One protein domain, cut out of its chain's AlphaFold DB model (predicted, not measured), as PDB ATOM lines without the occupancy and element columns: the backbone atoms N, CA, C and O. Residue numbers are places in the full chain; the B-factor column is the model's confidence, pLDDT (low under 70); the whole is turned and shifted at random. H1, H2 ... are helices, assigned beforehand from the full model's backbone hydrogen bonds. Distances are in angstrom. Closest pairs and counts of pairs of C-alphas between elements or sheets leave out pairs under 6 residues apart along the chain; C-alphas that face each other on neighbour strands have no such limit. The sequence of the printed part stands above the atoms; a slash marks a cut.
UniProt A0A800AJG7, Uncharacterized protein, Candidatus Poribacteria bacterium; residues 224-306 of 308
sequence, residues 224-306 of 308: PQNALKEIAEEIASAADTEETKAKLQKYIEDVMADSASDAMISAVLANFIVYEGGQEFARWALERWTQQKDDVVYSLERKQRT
ATOM      1  N   PRO A 224     -18.397   4.405  38.438       93.31
ATOM      2  CA  PRO A 224     -17.650   5.008  39.530       93.31
ATOM      3  C   PRO A 224     -17.381   6.493  39.243       93.31
ATOM      4  O   PRO A 224     -17.346   6.928  38.092       93.31
ATOM      5  N   GLN A 225     -17.145   7.274  40.296       92.62
ATOM      6  CA  GLN A 225     -16.981   8.730  40.210       92.62
ATOM      7  C   GLN A 225     -15.887   9.177  39.226       92.62
ATOM      8  O   GLN A 225     -16.050  10.184  38.544       92.62
ATOM      9  N   ASN A 226     -14.787   8.427  39.110       92.50
ATOM     10  CA  ASN A 226     -13.735   8.721  38.136       92.50
ATOM     11  C   ASN A 226     -14.227   8.569  36.688       92.50
ATOM     12  O   ASN A 226     -13.951   9.441  35.872       92.50
ATOM     13  N   ALA A 227     -15.012   7.529  36.391       93.00
ATOM     14  CA  ALA A 227     -15.619   7.355  35.074       93.00
ATOM     15  C   ALA A 227     -16.637   8.467  34.783       93.00
ATOM     16  O   ALA A 227     -16.645   9.023  33.690       93.00
ATOM     17  N   LEU A 228     -17.456   8.844  35.775       93.75
ATOM     18  CA  LEU A 228     -18.393   9.965  35.648       93.75
ATOM     19  C   LEU A 228     -17.669  11.275  35.312       93.75
ATOM     20  O   LEU A 228     -18.119  12.019  34.444       93.75
ATOM     21  N   LYS A 229     -16.532  11.540  35.961       95.69
ATOM     22  CA  LYS A 229     -15.707  12.714  35.674       95.69
ATOM     23  C   LYS A 229     -15.149  12.682  34.248       95.69
ATOM     24  O   LYS A 229     -15.311  13.660  33.528       95.69
ATOM     25  N   GLU A 230     -14.540  11.572  33.834       94.56
ATOM     26  CA  GLU A 230     -13.968  11.420  32.485       94.56
ATOM     27  C   GLU A 230     -15.026  11.629  31.390       94.56
ATOM     28  O   GLU A 230     -14.799  12.360  30.428       94.56
ATOM     29  N   ILE A 231     -16.216  11.048  31.570       94.19
ATOM     30  CA  ILE A 231     -17.337  11.195  30.634       94.19
ATOM     31  C   ILE A 231     -17.845  12.648  30.611       94.19
ATOM     32  O   ILE A 231     -18.139  13.184  29.543       94.19
ATOM     33  N   ALA A 232     -17.940  13.311  31.768       93.31
ATOM     34  CA  ALA A 232     -18.336  14.717  31.834       93.31
ATOM     35  C   ALA A 232     -17.321  15.633  31.121       93.31
ATOM     36  O   ALA A 232     -17.713  16.555  30.404       93.31
ATOM     37  N   GLU A 233     -16.022  15.359  31.261       95.12
ATOM     38  CA  GLU A 233     -14.956  16.085  30.561       95.12
ATOM     39  C   GLU A 233     -14.984  15.846  29.042       95.12
ATOM     40  O   GLU A 233     -14.714  16.777  28.274       95.12
ATOM     41  N   GLU A 234     -15.356  14.641  28.594       93.69
ATOM     42  CA  GLU A 234     -15.585  14.323  27.177       93.69
ATOM     43  C   GLU A 234     -16.727  15.179  26.599       93.69
ATOM     44  O   GLU A 234     -16.543  15.816  25.560       93.69
ATOM     45  N   ILE A 235     -17.854  15.290  27.316       92.19
ATOM     46  CA  ILE A 235     -18.988  16.153  26.928       92.19
ATOM     47  C   ILE A 235     -18.552  17.617  26.847       92.19
ATOM     48  O   ILE A 235     -18.794  18.283  25.841       92.19
ATOM     49  N   ALA A 236     -17.880  18.124  27.883       92.62
ATOM     50  CA  ALA A 236     -17.430  19.513  27.912       92.62
ATOM     51  C   ALA A 236     -16.464  19.828  26.757       92.62
ATOM     52  O   ALA A 236     -16.512  20.913  26.179       92.62
ATOM     53  N   SER A 237     -15.610  18.869  26.391       92.38
ATOM     54  CA  SER A 237     -14.637  19.010  25.303       92.38
ATOM     55  C   SER A 237     -15.265  18.973  23.909       92.38
ATOM     56  O   SER A 237     -14.662  19.508  22.980       92.38
ATOM     57  N   ALA A 238     -16.451  18.375  23.767       91.31
ATOM     58  CA  ALA A 238     -17.207  18.302  22.519       91.31
ATOM     59  C   ALA A 238     -18.081  19.545  22.249       91.31
ATOM     60  O   ALA A 238     -18.756  19.594  21.223       91.31
ATOM     61  N   ALA A 239     -18.088  20.541  23.142       91.06
ATOM     62  CA  ALA A 239     -18.896  21.747  22.985       91.06
ATOM     63  C   ALA A 239     -18.477  22.597  21.767       91.06
ATOM     64  O   ALA A 239     -17.291  22.783  21.497       91.06
ATOM     65  N   ASP A 240     -19.465  23.189  21.088       88.94
ATOM     66  CA  ASP A 240     -19.280  23.908  19.814       88.94
ATOM     67  C   ASP A 240     -18.448  25.197  19.916       88.94
ATOM     68  O   ASP A 240     -17.948  25.703  18.908       88.94
ATOM     69  N   THR A 241     -18.317  25.771  21.116       92.75
ATOM     70  CA  THR A 241     -17.579  27.021  21.334       92.75
ATOM     71  C   THR A 241     -16.606  26.905  22.502       92.75
ATOM     72  O   THR A 241     -16.898  26.261  23.511       92.75
ATOM     73  N   GLU A 242     -15.462  27.589  22.393       92.19
ATOM     74  CA  GLU A 242     -14.455  27.648  23.465       92.19
ATOM     75  C   GLU A 242     -15.005  28.284  24.754       92.19
ATOM     76  O   GLU A 242     -14.623  27.891  25.854       92.19
ATOM     77  N   GLU A 243     -15.955  29.220  24.645       92.50
ATOM     78  CA  GLU A 243     -16.621  29.813  25.810       92.50
ATOM     79  C   GLU A 243     -17.498  28.784  26.541       92.50
ATOM     80  O   GLU A 243     -17.409  28.642  27.764       92.50
ATOM     81  N   THR A 244     -18.312  28.023  25.801       88.88
ATOM     82  CA  THR A 244     -19.144  26.950  26.367       88.88
ATOM     83  C   THR A 244     -18.278  25.864  26.994       88.88
ATOM     84  O   THR A 244     -18.537  25.454  28.124       88.88
ATOM     85  N   LYS A 245     -17.208  25.450  26.310       93.12
ATOM     86  CA  LYS A 245     -16.244  24.466  26.810       93.12
ATOM     87  C   LYS A 245     -15.612  24.900  28.130       93.12
ATOM     88  O   LYS A 245     -15.671  24.149  29.101       93.12
ATOM     89  N   ALA A 246     -15.084  26.124  28.205       93.00
ATOM     90  CA  ALA A 246     -14.484  26.653  29.430       93.00
ATOM     91  C   ALA A 246     -15.496  26.719  30.588       93.00
ATOM     92  O   ALA A 246     -15.163  26.407  31.732       93.00
ATOM     93  N   LYS A 247     -16.751  27.083  30.295       94.00
ATOM     94  CA  LYS A 247     -17.827  27.128  31.293       94.00
ATOM     95  C   LYS A 247     -18.178  25.738  31.833       94.00
ATOM     96  O   LYS A 247     -18.329  25.590  33.044       94.00
ATOM     97  N   LEU A 248     -18.311  24.739  30.959       91.94
ATOM     98  CA  LEU A 248     -18.636  23.363  31.346       91.94
ATOM     99  C   LEU A 248     -17.480  22.704  32.112       91.94
ATOM    100  O   LEU A 248     -17.715  22.074  33.138       91.94
ATOM    101  N   GLN A 249     -16.235  22.911  31.675       93.56
ATOM    102  CA  GLN A 249     -15.048  22.421  32.386       93.56
ATOM    103  C   GLN A 249     -14.954  23.011  33.792       93.56
ATOM    104  O   GLN A 249     -14.820  22.268  34.762       93.56
ATOM    105  N   LYS A 250     -15.130  24.331  33.921       93.50
ATOM    106  CA  LYS A 250     -15.152  24.992  35.227       93.50
ATOM    107  C   LYS A 250     -16.257  24.443  36.131       93.50
ATOM    108  O   LYS A 250     -16.022  24.224  37.311       93.50
ATOM    109  N   TYR A 251     -17.448  24.192  35.587       92.62
ATOM    110  CA  TYR A 251     -18.541  23.590  36.351       92.62
ATOM    111  C   TYR A 251     -18.166  22.207  36.908       92.62
ATOM    112  O   TYR A 251     -18.414  21.933  38.079       92.62
ATOM    113  N   ILE A 252     -17.533  21.351  36.099       92.75
ATOM    114  CA  ILE A 252     -17.079  20.021  36.532       92.75
ATOM    115  C   ILE A 252     -16.004  20.143  37.620       92.75
ATOM    116  O   ILE A 252     -16.059  19.428  38.619       92.75
ATOM    117  N   GLU A 253     -15.047  21.059  37.456       92.56
ATOM    118  CA  GLU A 253     -14.011  21.333  38.457       92.56
ATOM    119  C   GLU A 253     -14.606  21.827  39.777       92.56
ATOM    120  O   GLU A 253     -14.245  21.304  40.831       92.56
ATOM    121  N   ASP A 254     -15.554  22.767  39.726       92.62
ATOM    122  CA  ASP A 254     -16.242  23.306  40.902       92.62
ATOM    123  C   ASP A 254     -17.014  22.197  41.643       92.62
ATOM    124  O   ASP A 254     -16.944  22.108  42.869       92.62
ATOM    125  N   VAL A 255     -17.695  21.299  40.916       90.94
ATOM    126  CA  VAL A 255     -18.398  20.138  41.495       90.94
ATOM    127  C   VAL A 255     -17.426  19.146  42.144       90.94
ATOM    128  O   VAL A 255     -17.731  18.589  43.195       90.94
ATOM    129  N   MET A 256     -16.255  18.923  41.542       90.06
ATOM    130  CA  MET A 256     -15.232  18.019  42.080       90.06
ATOM    131  C   MET A 256     -14.443  18.621  43.249       90.06
ATOM    132  O   MET A 256     -13.891  17.872  44.055       90.06
ATOM    133  N   ALA A 257     -14.351  19.949  43.323       86.94
ATOM    134  CA  ALA A 257     -13.700  20.676  44.407       86.94
ATOM    135  C   ALA A 257     -14.620  20.892  45.621       86.94
ATOM    136  O   ALA A 257     -14.133  21.267  46.692       86.94
ATOM    137  N   ASP A 258     -15.930  20.676  45.468       84.81
ATOM    138  CA  ASP A 258     -16.890  20.814  46.556       84.81
ATOM    139  C   ASP A 258     -16.651  19.755  47.647       84.81
ATOM    140  O   ASP A 258     -16.318  18.600  47.394       84.81
ATOM    141  N   SER A 259     -16.874  20.152  48.895       69.19
ATOM    142  CA  SER A 259     -16.772  19.304  50.092       69.19
ATOM    143  C   SER A 259     -17.973  18.364  50.288       69.19
ATOM    144  O   SER A 259     -18.162  17.797  51.367       69.19
ATOM    145  N   ALA A 260     -18.815  18.228  49.263       83.38
ATOM    146  CA  ALA A 260     -19.975  17.356  49.264       83.38
ATOM    147  C   ALA A 260     -19.571  15.871  49.331       83.38
ATOM    148  O   ALA A 260     -18.467  15.477  48.972       83.38
ATOM    149  N   SER A 261     -20.492  15.015  49.785       87.31
ATOM    150  CA  SER A 261     -20.264  13.563  49.798       87.31
ATOM    151  C   SER A 261     -20.092  13.005  48.381       87.31
ATOM    152  O   SER A 261     -20.814  13.432  47.479       87.31
ATOM    153  N   ASP A 262     -19.281  11.959  48.215       87.81
ATOM    154  CA  ASP A 262     -19.055  11.270  46.930       87.81
ATOM    155  C   ASP A 262     -20.353  10.858  46.212       87.81
ATOM    156  O   ASP A 262     -20.455  10.931  44.986       87.81
ATOM    157  N   ALA A 263     -21.385  10.474  46.970       85.75
ATOM    158  CA  ALA A 263     -22.702  10.136  46.428       85.75
ATOM    159  C   ALA A 263     -23.399  11.343  45.776       85.75
ATOM    160  O   ALA A 263     -24.039  11.212  44.735       85.75
ATOM    161  N   MET A 264     -23.251  12.525  46.375       86.19
ATOM    162  CA  MET A 264     -23.802  13.773  45.849       86.19
ATOM    163  C   MET A 264     -23.031  14.224  44.610       86.19
ATOM    164  O   MET A 264     -23.658  14.559  43.610       86.19
ATOM    165  N   ILE A 265     -21.697  14.139  44.633       90.12
ATOM    166  CA  ILE A 265     -20.859  14.434  43.462       90.12
ATOM    167  C   ILE A 265     -21.237  13.510  42.296       90.12
ATOM    168  O   ILE A 265     -21.478  13.975  41.183       90.12
ATOM    169  N   SER A 266     -21.390  12.210  42.558       91.56
ATOM    170  CA  SER A 266     -21.787  11.226  41.543       91.56
ATOM    171  C   SER A 266     -23.175  11.516  40.964       91.56
ATOM    172  O   SER A 266     -23.356  11.459  39.752       91.56
ATOM    173  N   ALA A 267     -24.148  11.890  41.803       88.12
ATOM    174  CA  ALA A 267     -25.493  12.241  41.350       88.12
ATOM    175  C   ALA A 267     -25.526  13.535  40.513       88.12
ATOM    176  O   ALA A 267     -26.300  13.636  39.556       88.12
ATOM    177  N   VAL A 268     -24.690  14.521  40.858       90.25
ATOM    178  CA  VAL A 268     -24.557  15.776  40.104       90.25
ATOM    179  C   VAL A 268     -23.900  15.522  38.745       90.25
ATOM    180  O   VAL A 268     -24.424  15.971  37.727       90.25
ATOM    181  N   LEU A 269     -22.818  14.740  38.697       93.38
ATOM    182  CA  LEU A 269     -22.166  14.376  37.436       93.38
ATOM    183  C   LEU A 269     -23.062  13.498  36.553       93.38
ATOM    184  O   LEU A 269     -23.130  13.711  35.349       93.38
ATOM    185  N   ALA A 270     -23.809  12.556  37.131       91.62
ATOM    186  CA  ALA A 270     -24.778  11.756  36.384       91.62
ATOM    187  C   ALA A 270     -25.889  12.620  35.764       91.62
ATOM    188  O   ALA A 270     -26.263  12.405  34.611       91.62
ATOM    189  N   ASN A 271     -26.380  13.624  36.501       89.88
ATOM    190  CA  ASN A 271     -27.302  14.627  35.963       89.88
ATOM    191  C   ASN A 271     -26.677  15.376  34.786       89.88
ATOM    192  O   ASN A 271     -27.279  15.447  33.717       89.88
ATOM    193  N   PHE A 272     -25.463  15.894  34.972       91.62
ATOM    194  CA  PHE A 272     -24.736  16.612  33.930       91.62
ATOM    195  C   PHE A 272     -24.602  15.773  32.652       91.62
ATOM    196  O   PHE A 272     -24.934  16.247  31.570       91.62
ATOM    197  N   ILE A 273     -24.208  14.503  32.775       92.81
ATOM    198  CA  ILE A 273     -24.031  13.597  31.633       92.81
ATOM    199  C   ILE A 273     -25.337  13.406  30.853       92.81
ATOM    200  O   ILE A 273     -25.334  13.441  29.624       92.81
ATOM    201  N   VAL A 274     -26.460  13.218  31.551       89.25
ATOM    202  CA  VAL A 274     -27.758  12.982  30.902       89.25
ATOM    203  C   VAL A 274     -28.323  14.255  30.269       89.25
ATOM    204  O   VAL A 274     -28.892  14.175  29.180       89.25
ATOM    205  N   TYR A 275     -28.164  15.416  30.911       87.25
ATOM    206  CA  TYR A 275     -28.741  16.676  30.431       87.25
ATOM    207  C   TYR A 275     -27.882  17.391  29.383       87.25
ATOM    208  O   TYR A 275     -28.433  17.850  28.387       87.25
ATOM    209  N   GLU A 276     -26.562  17.454  29.567       89.31
ATOM    210  CA  GLU A 276     -25.655  18.140  28.634       89.31
ATOM    211  C   GLU A 276     -25.173  17.211  27.510       89.31
ATOM    212  O   GLU A 276     -25.030  17.642  26.369       89.31
ATOM    213  N   GLY A 277     -24.966  15.919  27.796       85.62
ATOM    214  CA  GLY A 277     -24.585  14.923  26.784       85.62
ATOM    215  C   GLY A 277     -25.772  14.315  26.030       85.62
ATOM    216  O   GLY A 277     -25.628  13.833  24.906       85.62
ATOM    217  N   GLY A 278     -26.963  14.343  26.631       87.50
ATOM    218  CA  GLY A 278     -28.170  13.716  26.100       87.50
ATOM    219  C   GLY A 278     -28.296  12.225  26.444       87.50
ATOM    220  O   GLY A 278     -27.329  11.522  26.747       87.50
ATOM    221  N   GLN A 279     -29.531  11.710  26.375       87.31
ATOM    222  CA  GLN A 279     -29.854  10.340  26.803       87.31
ATOM    223  C   GLN A 279     -29.116   9.252  26.004       87.31
ATOM    224  O   GLN A 279     -28.716   8.243  26.579       87.31
ATOM    225  N   GLU A 280     -28.937   9.436  24.694       87.25
ATOM    226  CA  GLU A 280     -28.259   8.447  23.843       87.25
ATOM    227  C   GLU A 280     -26.764   8.356  24.167       87.25
ATOM    228  O   GLU A 280     -26.232   7.255  24.311       87.25
ATOM    229  N   PHE A 281     -26.103   9.498  24.383       90.31
ATOM    230  CA  PHE A 281     -24.704   9.529  24.809       90.31
ATOM    231  C   PHE A 281     -24.529   8.875  26.183       90.31
ATOM    232  O   PHE A 281     -23.649   8.037  26.364       90.31
ATOM    233  N   ALA A 282     -25.409   9.192  27.135       89.75
ATOM    234  CA  ALA A 282     -25.373   8.600  28.466       89.75
ATOM    235  C   ALA A 282     -25.569   7.068  28.442       89.75
ATOM    236  O   ALA A 282     -24.882   6.352  29.172       89.75
ATOM    237  N   ARG A 283     -26.458   6.538  27.582       91.00
ATOM    238  CA  ARG A 283     -26.606   5.082  27.381       91.00
ATOM    239  C   ARG A 283     -25.357   4.466  26.764       91.00
ATOM    240  O   ARG A 283     -24.869   3.466  27.281       91.00
ATOM    241  N   TRP A 284     -24.824   5.080  25.710       92.81
ATOM    242  CA  TRP A 284     -23.594   4.624  25.068       92.81
ATOM    243  C   TRP A 284     -22.418   4.584  26.052       92.81
ATOM    244  O   TRP A 284     -21.698   3.589  26.108       92.81
ATOM    245  N   ALA A 285     -22.250   5.621  26.874       89.56
ATOM    246  CA  ALA A 285     -21.181   5.692  27.866       89.56
ATOM    247  C   ALA A 285     -21.312   4.580  28.922       89.56
ATOM    248  O   ALA A 285     -20.325   3.944  29.296       89.56
ATOM    249  N   LEU A 286     -22.544   4.292  29.351       90.69
ATOM    250  CA  LEU A 286     -22.850   3.214  30.288       90.69
ATOM    251  C   LEU A 286     -22.564   1.823  29.693       90.69
ATOM    252  O   LEU A 286     -21.975   0.966  30.356       90.69
ATOM    253  N   GLU A 287     -22.936   1.600  28.432       91.06
ATOM    254  CA  GLU A 287     -22.654   0.356  27.704       91.06
ATOM    255  C   GLU A 287     -21.151   0.153  27.488       91.06
ATOM    256  O   GLU A 287     -20.628  -0.925  27.782       91.06
ATOM    257  N   ARG A 288     -20.444   1.203  27.055       91.06
ATOM    258  CA  ARG A 288     -18.989   1.204  26.863       91.06
ATOM    259  C   ARG A 288     -18.256   0.826  28.147       91.06
ATOM    260  O   ARG A 288     -17.361  -0.017  28.120       91.06
ATOM    261  N   TRP A 289     -18.651   1.414  29.274       88.12
ATOM    262  CA  TRP A 289     -18.048   1.105  30.570       88.12
ATOM    263  C   TRP A 289     -18.310  -0.338  31.011       88.12
ATOM    264  O   TRP A 289     -17.413  -1.023  31.506       88.12
ATOM    265  N   THR A 290     -19.536  -0.822  30.801       84.62
ATOM    266  CA  THR A 290     -19.920  -2.193  31.160       84.62
ATOM    267  C   THR A 290     -19.109  -3.219  30.363       84.62
ATOM    268  O   THR A 290     -18.559  -4.145  30.953       84.62
ATOM    269  N   GLN A 291     -18.933  -3.004  29.054       84.38
ATOM    270  CA  GLN A 291     -18.100  -3.864  28.202       84.38
ATOM    271  C   GLN A 291     -16.635  -3.886  28.656       84.38
ATOM    272  O   GLN A 291     -16.035  -4.953  28.778       84.38
ATOM    273  N   GLN A 292     -16.068  -2.721  28.984       82.94
ATOM    274  CA  GLN A 292     -14.685  -2.631  29.456       82.94
ATOM    275  C   GLN A 292     -14.474  -3.386  30.778       82.94
ATOM    276  O   GLN A 292     -13.422  -3.994  30.992       82.94
ATOM    277  N   LYS A 293     -15.474  -3.379  31.668       76.75
ATOM    278  CA  LYS A 293     -15.435  -4.135  32.924       76.75
ATOM    279  C   LYS A 293     -15.414  -5.645  32.678       76.75
ATOM    280  O   LYS A 293     -14.608  -6.339  33.303       76.75
ATOM    281  N   ASP A 294     -16.248  -6.140  31.768       76.50
ATOM    282  CA  ASP A 294     -16.343  -7.569  31.452       76.50
ATOM    283  C   ASP A 294     -15.046  -8.103  30.823       76.50
ATOM    284  O   ASP A 294     -14.559  -9.169  31.214       76.50
ATOM    285  N   ASP A 295     -14.413  -7.325  29.941       75.06
ATOM    286  CA  ASP A 295     -13.128  -7.678  29.327       75.06
ATOM    287  C   ASP A 295     -11.995  -7.794  30.361       75.06
ATOM    288  O   ASP A 295     -11.174  -8.721  30.319       75.06
ATOM    289  N   VAL A 296     -11.958  -6.880  31.338       73.69
ATOM    290  CA  VAL A 296     -10.971  -6.922  32.425       73.69
ATOM    291  C   VAL A 296     -11.189  -8.157  33.298       73.69
ATOM    292  O   VAL A 296     -10.224  -8.878  33.568       73.69
ATOM    293  N   VAL A 297     -12.433  -8.452  33.688       73.00
ATOM    294  CA  VAL A 297     -12.768  -9.639  34.496       73.00
ATOM    295  C   VAL A 297     -12.376 -10.924  33.762       73.00
ATOM    296  O   VAL A 297     -11.677 -11.767  34.332       73.00
ATOM    297  N   TYR A 298     -12.713 -11.041  32.476       68.19
ATOM    298  CA  TYR A 298     -12.380 -12.215  31.668       68.19
ATOM    299  C   TYR A 298     -10.861 -12.420  31.531       68.19
ATOM    300  O   TYR A 298     -10.352 -13.544  31.603       68.19
ATOM    301  N   SER A 299     -10.097 -11.331  31.389       71.62
ATOM    302  CA  SER A 299      -8.633 -11.392  31.308       71.62
ATOM    303  C   SER A 299      -7.972 -11.853  32.617       71.62
ATOM    304  O   SER A 299      -6.957 -12.560  32.586       71.62
ATOM    305  N   LEU A 300      -8.558 -11.500  33.767       70.81
ATOM    306  CA  LEU A 300      -8.072 -11.886  35.091       70.81
ATOM    307  C   LEU A 300      -8.386 -13.355  35.398       70.81
ATOM    308  O   LEU A 300      -7.496 -14.081  35.849       70.81
ATOM    309  N   GLU A 301      -9.591 -13.828  35.075       73.38
ATOM    310  CA  GLU A 301      -9.955 -15.243  35.227       73.38
ATOM    311  C   GLU A 301      -9.091 -16.158  34.348       73.38
ATOM    312  O   GLU A 301      -8.657 -17.230  34.784       73.38
ATOM    313  N   ARG A 302      -8.762 -15.723  33.123       73.56
ATOM    314  CA  ARG A 302      -7.882 -16.483  32.224       73.56
ATOM    315  C   ARG A 302      -6.459 -16.608  32.775       73.56
ATOM    316  O   ARG A 302      -5.874 -17.688  32.695       73.56
ATOM    317  N   LYS A 303      -5.913 -15.545  33.380       69.12
ATOM    318  CA  LYS A 303      -4.585 -15.583  34.022       69.12
ATOM    319  C   LYS A 303      -4.546 -16.507  35.241       69.12
ATOM    320  O   LYS A 303      -3.529 -17.153  35.457       69.12
ATOM    321  N   GLN A 304      -5.637 -16.620  35.999       71.44
ATOM    322  CA  GLN A 304      -5.707 -17.517  37.161       71.44
ATOM    323  C   GLN A 304      -5.888 -18.997  36.787       71.44
ATOM    324  O   GLN A 304      -5.503 -19.870  37.558       71.44
ATOM    325  N   ARG A 305      -6.445 -19.298  35.607       71.62
ATOM    326  CA  ARG A 305      -6.680 -20.677  35.134       71.62
ATOM    327  C   ARG A 305      -5.547 -21.278  34.304       71.62
ATOM    328  O   ARG A 305      -5.699 -22.401  33.837       71.62
ATOM    329  N   THR A 306      -4.437 -20.568  34.105       54.28
ATOM    330  CA  THR A 306      -3.266 -21.133  33.417       54.28
ATOM    331  C   THR A 306      -2.289 -21.639  34.486       54.28
ATOM    332  O   THR A 306      -1.682 -20.804  35.156       54.28
TER     333      THR A 306
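Overview. This is residues 224 to 306 of the 308 residues of an uncharacterized protein of Candidatus Poribacteria bacterium (UniProt A0A800AJG7). Three helices, H1, H2 and H3, make a compact up-and-down bundle, each running against the one before it, and a long fourth helix, H4, leaves the end of H3 at a corner as an arm. The far part of that arm, residues 290 to 306, sticks out and makes the length of the model. The printed part has 83 residues with four named helices in the order H1, H2, H3, H4 and no named strand; the class is all helix. The whole is loose, with a radius of gyration of the C-alphas of 15.5 A, and spans 53 by 30 by 19 A.

Along the chain. H1, residues 225 to 237, begins at C-alpha 225 (-16.981, 8.730, 40.210) and is 18.3 A long. H2, residues 242 to 257, is 22.1 A long, and H3, residues 262 to 276, is 20.6 A long. H4, residues 279 to 304, is 38.3 A long and ends at C-alpha 304 (-5.707, -17.517, 37.161).

Arrangement. H1 and H2 touch as a hairpin, at a shallow tilt of 15 degrees, their closest C-alphas, Ala 236 and Lys 245, 5.2 A apart. H3 touches H1 the same way at 29 degrees, with the closest C-alphas, Gln 225 and Ser 266, 5.6 A apart. H2 touches H3 with residues 252 to 256 alone, in a second hairpin. H3 and H4 touch only at the corner, C-alphas 274 and 282 being closest at 5.6 A. H2 and H4 are apart. Every O i to N i+4 pair is within hydrogen-bond range in H1, H2, H3 and H4.

Size, cuts and confidence. The C-alphas of Glu 243 and Thr 306 are the farthest apart, 53.2 A. The printed part has no cut, and its three links are tight. Residues 259, 298, 303 and 306 have pLDDT under 70.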